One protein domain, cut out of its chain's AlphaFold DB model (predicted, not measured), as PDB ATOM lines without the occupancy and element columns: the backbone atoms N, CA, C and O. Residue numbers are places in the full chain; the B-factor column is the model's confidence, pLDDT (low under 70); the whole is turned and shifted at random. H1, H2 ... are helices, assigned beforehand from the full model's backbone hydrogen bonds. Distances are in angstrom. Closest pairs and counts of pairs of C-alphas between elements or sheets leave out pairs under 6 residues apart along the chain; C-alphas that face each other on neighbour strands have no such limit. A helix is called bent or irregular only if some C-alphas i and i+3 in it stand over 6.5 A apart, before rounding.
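Overview. This is residues 43 to 56 and 75 to 109 of the 109 residues of the protein "MYND-type domain-containing protein" of Chlorella variabilis (UniProt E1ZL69). Two helices, H1 and H2, run in nearly opposite directions on either side of a gap, and a looped stretch without a named element, residues 75 to 88, folds into one side of that gap. A short tail, residues 104 to 109, follows H2. The printed part has 49 residues with two named helices, H1 then H2, and no named strand; its class is all helix. It is compact, with a radius of gyration of the C-alphas of 10.2 A, and elongated, spanning 31 by 20 by 15 A.

Arrangement. H2, residues 89 to 103, is the longest helix by residues, with 15, and is irregular: C-alphas 94 and 97 are 7.3 A apart. H1, residues 43 to 54, and H2 are apart, with no C-alpha of the one within 8 A of the other. Residues 76 to 77 pair with residues 85 to 86, antiparallel. In H1 every O i to N i+4 pair is within hydrogen-bond range; in H2, 7 of 11 are.

Along the chain. H2 measures 15.9 A from C-alpha 89 to C-alpha 103, at (193.584, 196.535, 171.555). H1 measures 16.1 A, beginning at C-alpha 43, at (185.700, 189.013, 185.053).

Size, cuts and confidence. The C-alphas of Leu 43 and Gly 90, the two farthest apart, are 31.0 A apart. The link across the cut lacks residues 57 to 74; C-alphas 56 and 75 are 7.8 A apart. The pLDDT is under 70 at residues 43 to 46 and 107 to 109.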
ATOM      1  N   LEU A  43     184.633 188.532 184.177       59.53
ATOM      2  CA  LEU A  43     185.700 189.013 185.053       59.53
ATOM      3  C   LEU A  43     187.095 188.970 184.414       59.53
ATOM      4  O   LEU A  43     187.874 189.870 184.694       59.53
ATOM      5  N   ASN A  44     187.416 188.012 183.537       64.88
ATOM      6  CA  ASN A  44     188.740 187.940 182.903       64.88
ATOM      7  C   ASN A  44     189.021 189.129 181.970       64.88
ATOM      8  O   ASN A  44     190.146 189.628 181.939       64.88
ATOM      9  N   LEU A  45     188.012 189.620 181.242       65.00
ATOM     10  CA  LEU A  45     188.165 190.787 180.364       65.00
ATOM     11  C   LEU A  45     188.307 192.072 181.183       65.00
ATOM     12  O   LEU A  45     189.237 192.843 180.962       65.00
ATOM     13  N   LEU A  46     187.460 192.247 182.201       68.12
ATOM     14  CA  LEU A  46     187.551 193.393 183.106       68.12
ATOM     15  C   LEU A  46     188.881 193.397 183.872       68.12
ATOM     16  O   LEU A  46     189.534 194.433 183.969       68.12
ATOM     17  N   TYR A  47     189.321 192.242 184.379       72.75
ATOM     18  CA  TYR A  47     190.601 192.099 185.071       72.75
ATOM     19  C   TYR A  47     191.774 192.445 184.152       72.75
ATOM     20  O   TYR A  47     192.673 193.176 184.563       72.75
ATOM     21  N   ARG A  48     191.734 192.003 182.888       71.19
ATOM     22  CA  ARG A  48     192.723 192.378 181.870       71.19
ATOM     23  C   ARG A  48     192.749 193.887 181.636       71.19
ATOM     24  O   ARG A  48     193.831 194.469 181.622       71.19
ATOM     25  N   ASP A  49     191.594 194.531 181.504       74.25
ATOM     26  CA  ASP A  49     191.508 195.979 181.292       74.25
ATOM     27  C   ASP A  49     192.034 196.770 182.489       74.25
ATOM     28  O   ASP A  49     192.751 197.763 182.317       74.25
ATOM     29  N   PHE A  50     191.694 196.335 183.706       77.62
ATOM     30  CA  PHE A  50     192.206 196.927 184.938       77.62
ATOM     31  C   PHE A  50     193.718 196.752 185.046       77.62
ATOM     32  O   PHE A  50     194.420 197.752 185.209       77.62
ATOM     33  N   ALA A  51     194.224 195.528 184.873       79.81
ATOM     34  CA  ALA A  51     195.651 195.231 184.918       79.81
ATOM     35  C   ALA A  51     196.427 196.063 183.887       79.81
ATOM     36  O   ALA A  51     197.394 196.729 184.244       79.81
ATOM     37  N   VAL A  52     195.959 196.123 182.634       82.38
ATOM     38  CA  VAL A  52     196.589 196.931 181.576       82.38
ATOM     39  C   VAL A  52     196.575 198.421 181.922       82.38
ATOM     40  O   VAL A  52     197.577 199.101 181.703       82.38
ATOM     41  N   SER A  53     195.479 198.936 182.487       80.88
ATOM     42  CA  SER A  53     195.385 200.353 182.867       80.88
ATOM     43  C   SER A  53     196.259 200.738 184.064       80.88
ATOM     44  O   SER A  53     196.656 201.901 184.177       80.88
ATOM     45  N   ALA A  54     196.571 199.778 184.937       82.56
ATOM     46  CA  ALA A  54     197.403 199.993 186.115       82.56
ATOM     47  C   ALA A  54     198.900 200.071 185.772       82.56
ATOM     48  O   ALA A  54     199.662 200.682 186.515       82.56
ATOM     49  N   LEU A  55     199.327 199.504 184.638       84.56
ATOM     50  CA  LEU A  55     200.736 199.484 184.254       84.56
ATOM     51  C   LEU A  55     201.264 200.881 183.907       84.56
ATOM     52  O   LEU A  55     200.707 201.610 183.076       84.56
ATOM     53  N   THR A  56     202.421 201.220 184.477       86.88
ATOM     54  CA  THR A  56     203.167 202.436 184.132       86.88
ATOM     55  C   THR A  56     203.562 202.435 182.651       86.88
ATOM     56  O   THR A  56     203.359 203.430 181.949       86.88
ATOM     57  N   ARG A  75     203.986 209.836 179.936       85.25
ATOM     58  CA  ARG A  75     203.158 208.694 179.525       85.25
ATOM     59  C   ARG A  75     202.117 209.111 178.502       85.25
ATOM     60  O   ARG A  75     201.374 210.068 178.707       85.25
ATOM     61  N   SER A  76     202.024 208.344 177.425       88.75
ATOM     62  CA  SER A  76     200.979 208.476 176.415       88.75
ATOM     63  C   SER A  76     200.127 207.217 176.381       88.75
ATOM     64  O   SER A  76     200.649 206.102 176.313       88.75
ATOM     65  N   LYS A  77     198.807 207.396 176.385       90.69
ATOM     66  CA  LYS A  77     197.864 206.295 176.187       90.69
ATOM     67  C   LYS A  77     197.787 205.919 174.711       90.69
ATOM     68  O   LYS A  77     197.935 206.770 173.835       90.69
ATOM     69  N   CYS A  78     197.505 204.649 174.438       90.56
ATOM     70  CA  CYS A  78     197.157 204.202 173.097       90.56
ATOM     71  C   CYS A  78     195.961 205.016 172.583       90.56
ATOM     72  O   CYS A  78     194.908 205.037 173.220       90.56
ATOM     73  N   ALA A  79     196.103 205.649 171.418       88.62
ATOM     74  CA  ALA A  79     195.059 206.497 170.843       88.62
ATOM     75  C   ALA A  79     193.764 205.737 170.503       88.62
ATOM     76  O   ALA A  79     192.708 206.350 170.415       88.62
ATOM     77  N   ARG A  80     193.849 204.412 170.320       88.38
ATOM     78  CA  ARG A  80     192.699 203.554 170.020       88.38
ATOM     79  C   ARG A  80     191.980 203.121 171.295       88.38
ATOM     80  O   ARG A  80     190.936 203.662 171.608       88.38
ATOM     81  N   CYS A  81     192.559 202.196 172.063       87.94
ATOM     82  CA  CYS A  81     191.865 201.635 173.226       87.94
ATOM     83  C   CYS A  81     191.877 202.528 174.469       87.94
ATOM     84  O   CYS A  81     191.190 202.226 175.435       87.94
ATOM     85  N   ARG A  82     192.725 203.568 174.522       89.00
ATOM     86  CA  ARG A  82     192.893 204.474 175.680       89.00
ATOM     87  C   ARG A  82     193.203 203.775 177.022       89.00
ATOM     88  O   ARG A  82     193.237 204.434 178.063       89.00
ATOM     89  N   ARG A  83     193.478 202.466 176.996       88.69
ATOM     90  CA  ARG A  83     193.722 201.614 178.166       88.69
ATOM     91  C   ARG A  83     195.203 201.341 178.375       88.69
ATOM     92  O   ARG A  83     195.714 201.598 179.458       88.69
ATOM     93  N   ALA A  84     195.896 200.905 177.326       89.88
ATOM     94  CA  ALA A  84     197.337 200.706 177.369       89.88
ATOM     95  C   ALA A  84     198.073 202.047 177.455       89.88
ATOM     96  O   ALA A  84     197.765 202.980 176.705       89.88
ATOM     97  N   SER A  85     199.049 202.130 178.353       91.81
ATOM     98  CA  SER A  85     199.882 203.310 178.579       91.81
ATOM     99  C   SER A  85     201.337 202.988 178.263       91.81
ATOM    100  O   SER A  85     201.815 201.902 178.583       91.81
ATOM    101  N   TYR A  86     202.051 203.920 177.640       91.38
ATOM    102  CA  TYR A  86     203.453 203.754 177.263       91.38
ATOM    103  C   TYR A  86     204.260 204.975 177.680       91.38
ATOM    104  O   TYR A  86     203.791 206.102 177.537       91.38
ATOM    105  N   CYS A  87     205.497 204.758 178.132       90.38
ATOM    106  CA  CYS A  87     206.434 205.841 178.452       90.38
ATOM    107  C   CYS A  87     207.001 206.556 177.206       90.38
ATOM    108  O   CYS A  87     207.725 207.539 177.319       90.38
ATOM    109  N   GLY A  88     206.695 206.059 176.005       88.75
ATOM    110  CA  GLY A  88     207.132 206.650 174.749       88.75
ATOM    111  C   GLY A  88     206.713 205.829 173.533       88.75
ATOM    112  O   GLY A  88     206.245 204.694 173.647       88.75
ATOM    113  N   ARG A  89     206.914 206.407 172.342       89.75
ATOM    114  CA  ARG A  89     206.533 205.790 171.060       89.75
ATOM    115  C   ARG A  89     207.319 204.512 170.747       89.75
ATOM    116  O   ARG A  89     206.746 203.607 170.154       89.75
ATOM    117  N   GLY A  90     208.584 204.419 171.168       90.75
ATOM    118  CA  GLY A  90     209.397 203.207 171.000       90.75
ATOM    119  C   GLY A  90     208.735 201.993 171.653       90.75
ATOM    120  O   GLY A  90     208.377 201.044 170.965       90.75
ATOM    121  N   CYS A  91     208.412 202.108 172.944       91.75
ATOM    122  CA  CYS A  91     207.738 201.045 173.687       91.75
ATOM    123  C   CYS A  91     206.375 200.656 173.105       91.75
ATOM    124  O   CYS A  91     206.001 199.488 173.152       91.75
ATOM    125  N   GLN A  92     205.629 201.612 172.546       91.38
ATOM    126  CA  GLN A  92     204.373 201.299 171.870       91.38
ATOM    127  C   GLN A  92     204.597 200.442 170.619       91.38
ATOM    128  O   GLN A  92     203.848 199.495 170.396       91.38
ATOM    129  N   LEU A  93     205.584 200.786 169.787       91.94
ATOM    130  CA  LEU A  93     205.863 200.067 168.542       91.94
ATOM    131  C   LEU A  93     206.400 198.658 168.806       91.94
ATOM    132  O   LEU A  93     205.988 197.725 168.120       91.94
ATOM    133  N   GLU A  94     207.256 198.501 169.814       93.06
ATOM    134  CA  GLU A  94     207.805 197.202 170.221       93.06
ATOM    135  C   GLU A  94     206.722 196.252 170.749       93.06
ATOM    136  O   GLU A  94     206.682 195.083 170.375       93.06
ATOM    137  N   ASP A  95     205.804 196.755 171.577       91.19
ATOM    138  CA  ASP A  95     204.707 195.962 172.146       91.19
ATOM    139  C   ASP A  95     203.543 195.742 171.161       91.19
ATOM    140  O   ASP A  95     202.692 194.869 171.362       91.19
ATOM    141  N   TRP A  96     203.481 196.523 170.079       89.44
ATOM    142  CA  TRP A  96     202.344 196.529 169.160       89.44
ATOM    143  C   TRP A  96     201.951 195.148 168.616       89.44
ATOM    144  O   TRP A  96     200.750 194.865 168.616       89.44
ATOM    145  N   PRO A  97     202.872 194.257 168.193       89.62
ATOM    146  CA  PRO A  97     202.505 192.928 167.703       89.62
ATOM    147  C   PRO A  97     201.690 192.122 168.721       89.62
ATOM    148  O   PRO A  97     200.719 191.467 168.343       89.62
ATOM    149  N   ARG A  98     202.032 192.235 170.011       86.12
ATOM    150  CA  ARG A  98     201.345 191.558 171.117       86.12
ATOM    151  C   ARG A  98     200.019 192.237 171.458       86.12
ATOM    152  O   ARG A  98     199.000 191.565 171.610       86.12
ATOM    153  N   LEU A  99     200.002 193.570 171.568       85.56
ATOM    154  CA  LEU A  99     198.795 194.296 171.981       85.56
ATOM    155  C   LEU A  99     197.738 194.389 170.866       85.56
ATOM    156  O   LEU A  99     196.552 194.481 171.169       85.56
ATOM    157  N   LYS A 100     198.115 194.360 169.579       86.31
ATOM    158  CA  LYS A 100     197.222 194.651 168.436       86.31
ATOM    159  C   LYS A 100     195.909 193.863 168.447       86.31
ATOM    160  O   LYS A 100     194.867 194.440 168.128       86.31
ATOM    161  N   ALA A 101     195.950 192.572 168.779       82.25
ATOM    162  CA  ALA A 101     194.750 191.738 168.847       82.25
ATOM    163  C   ALA A 101     193.818 192.210 169.970       82.25
ATOM    164  O   ALA A 101     192.660 192.541 169.723       82.25
ATOM    165  N   ALA A 102     194.368 192.355 171.174       80.00
ATOM    166  CA  ALA A 102     193.634 192.752 172.366       80.00
ATOM    167  C   ALA A 102     193.154 194.213 172.327       80.00
ATOM    168  O   ALA A 102     192.080 194.520 172.829       80.00
ATOM    169  N   CYS A 103     193.896 195.109 171.671       85.38
ATOM    170  CA  CYS A 103     193.584 196.535 171.555       85.38
ATOM    171  C   CYS A 103     192.172 196.794 171.000       85.38
ATOM    172  O   CYS A 103     191.539 197.776 171.374       85.38
ATOM    173  N   ARG A 104     191.653 195.909 170.139       81.25
ATOM    174  CA  ARG A 104     190.296 196.024 169.579       81.25
ATOM    175  C   ARG A 104     189.184 195.722 170.578       81.25
ATOM    176  O   ARG A 104     188.073 196.195 170.383       81.25
ATOM    177  N   HIS A 105     189.480 194.940 171.607       75.88
ATOM    178  CA  HIS A 105     188.499 194.476 172.583       75.88
ATOM    179  C   HIS A 105     188.479 195.333 173.856       75.88
ATOM    180  O   HIS A 105     187.530 195.240 174.620       75.88
ATOM    181  N   MET A 106     189.481 196.199 174.051       75.12
ATOM    182  CA  MET A 106     189.601 197.090 175.218       75.12
ATOM    183  C   MET A 106     188.927 198.467 175.033       75.12
ATOM    184  O   MET A 106     189.110 199.347 175.867       75.12
ATOM    185  N   ASP A 107     188.218 198.696 173.923       66.44
ATOM    186  CA  ASP A 107     187.511 199.961 173.625       66.44
ATOM    187  C   ASP A 107     186.010 199.898 173.986       66.44
ATOM    188  O   ASP A 107     185.246 200.790 173.640       66.44
ATOM    189  N   LEU A 108     185.564 198.813 174.632       53.25
ATOM    190  CA  LEU A 108     184.146 198.470 174.810       53.25
ATOM    191  C   LEU A 108     183.545 198.873 176.173       53.25
ATOM    192  O   LEU A 108     182.579 198.251 176.612       53.25
ATOM    193  N   LEU A 109     184.072 199.908 176.835       49.03
ATOM    194  CA  LEU A 109     183.466 200.495 178.042       49.03
ATOM    195  C   LEU A 109     183.309 202.011 177.920       49.03
ATOM    196  O   LEU A 109     184.330 202.693 177.658       49.03
TER     197      LEU A 109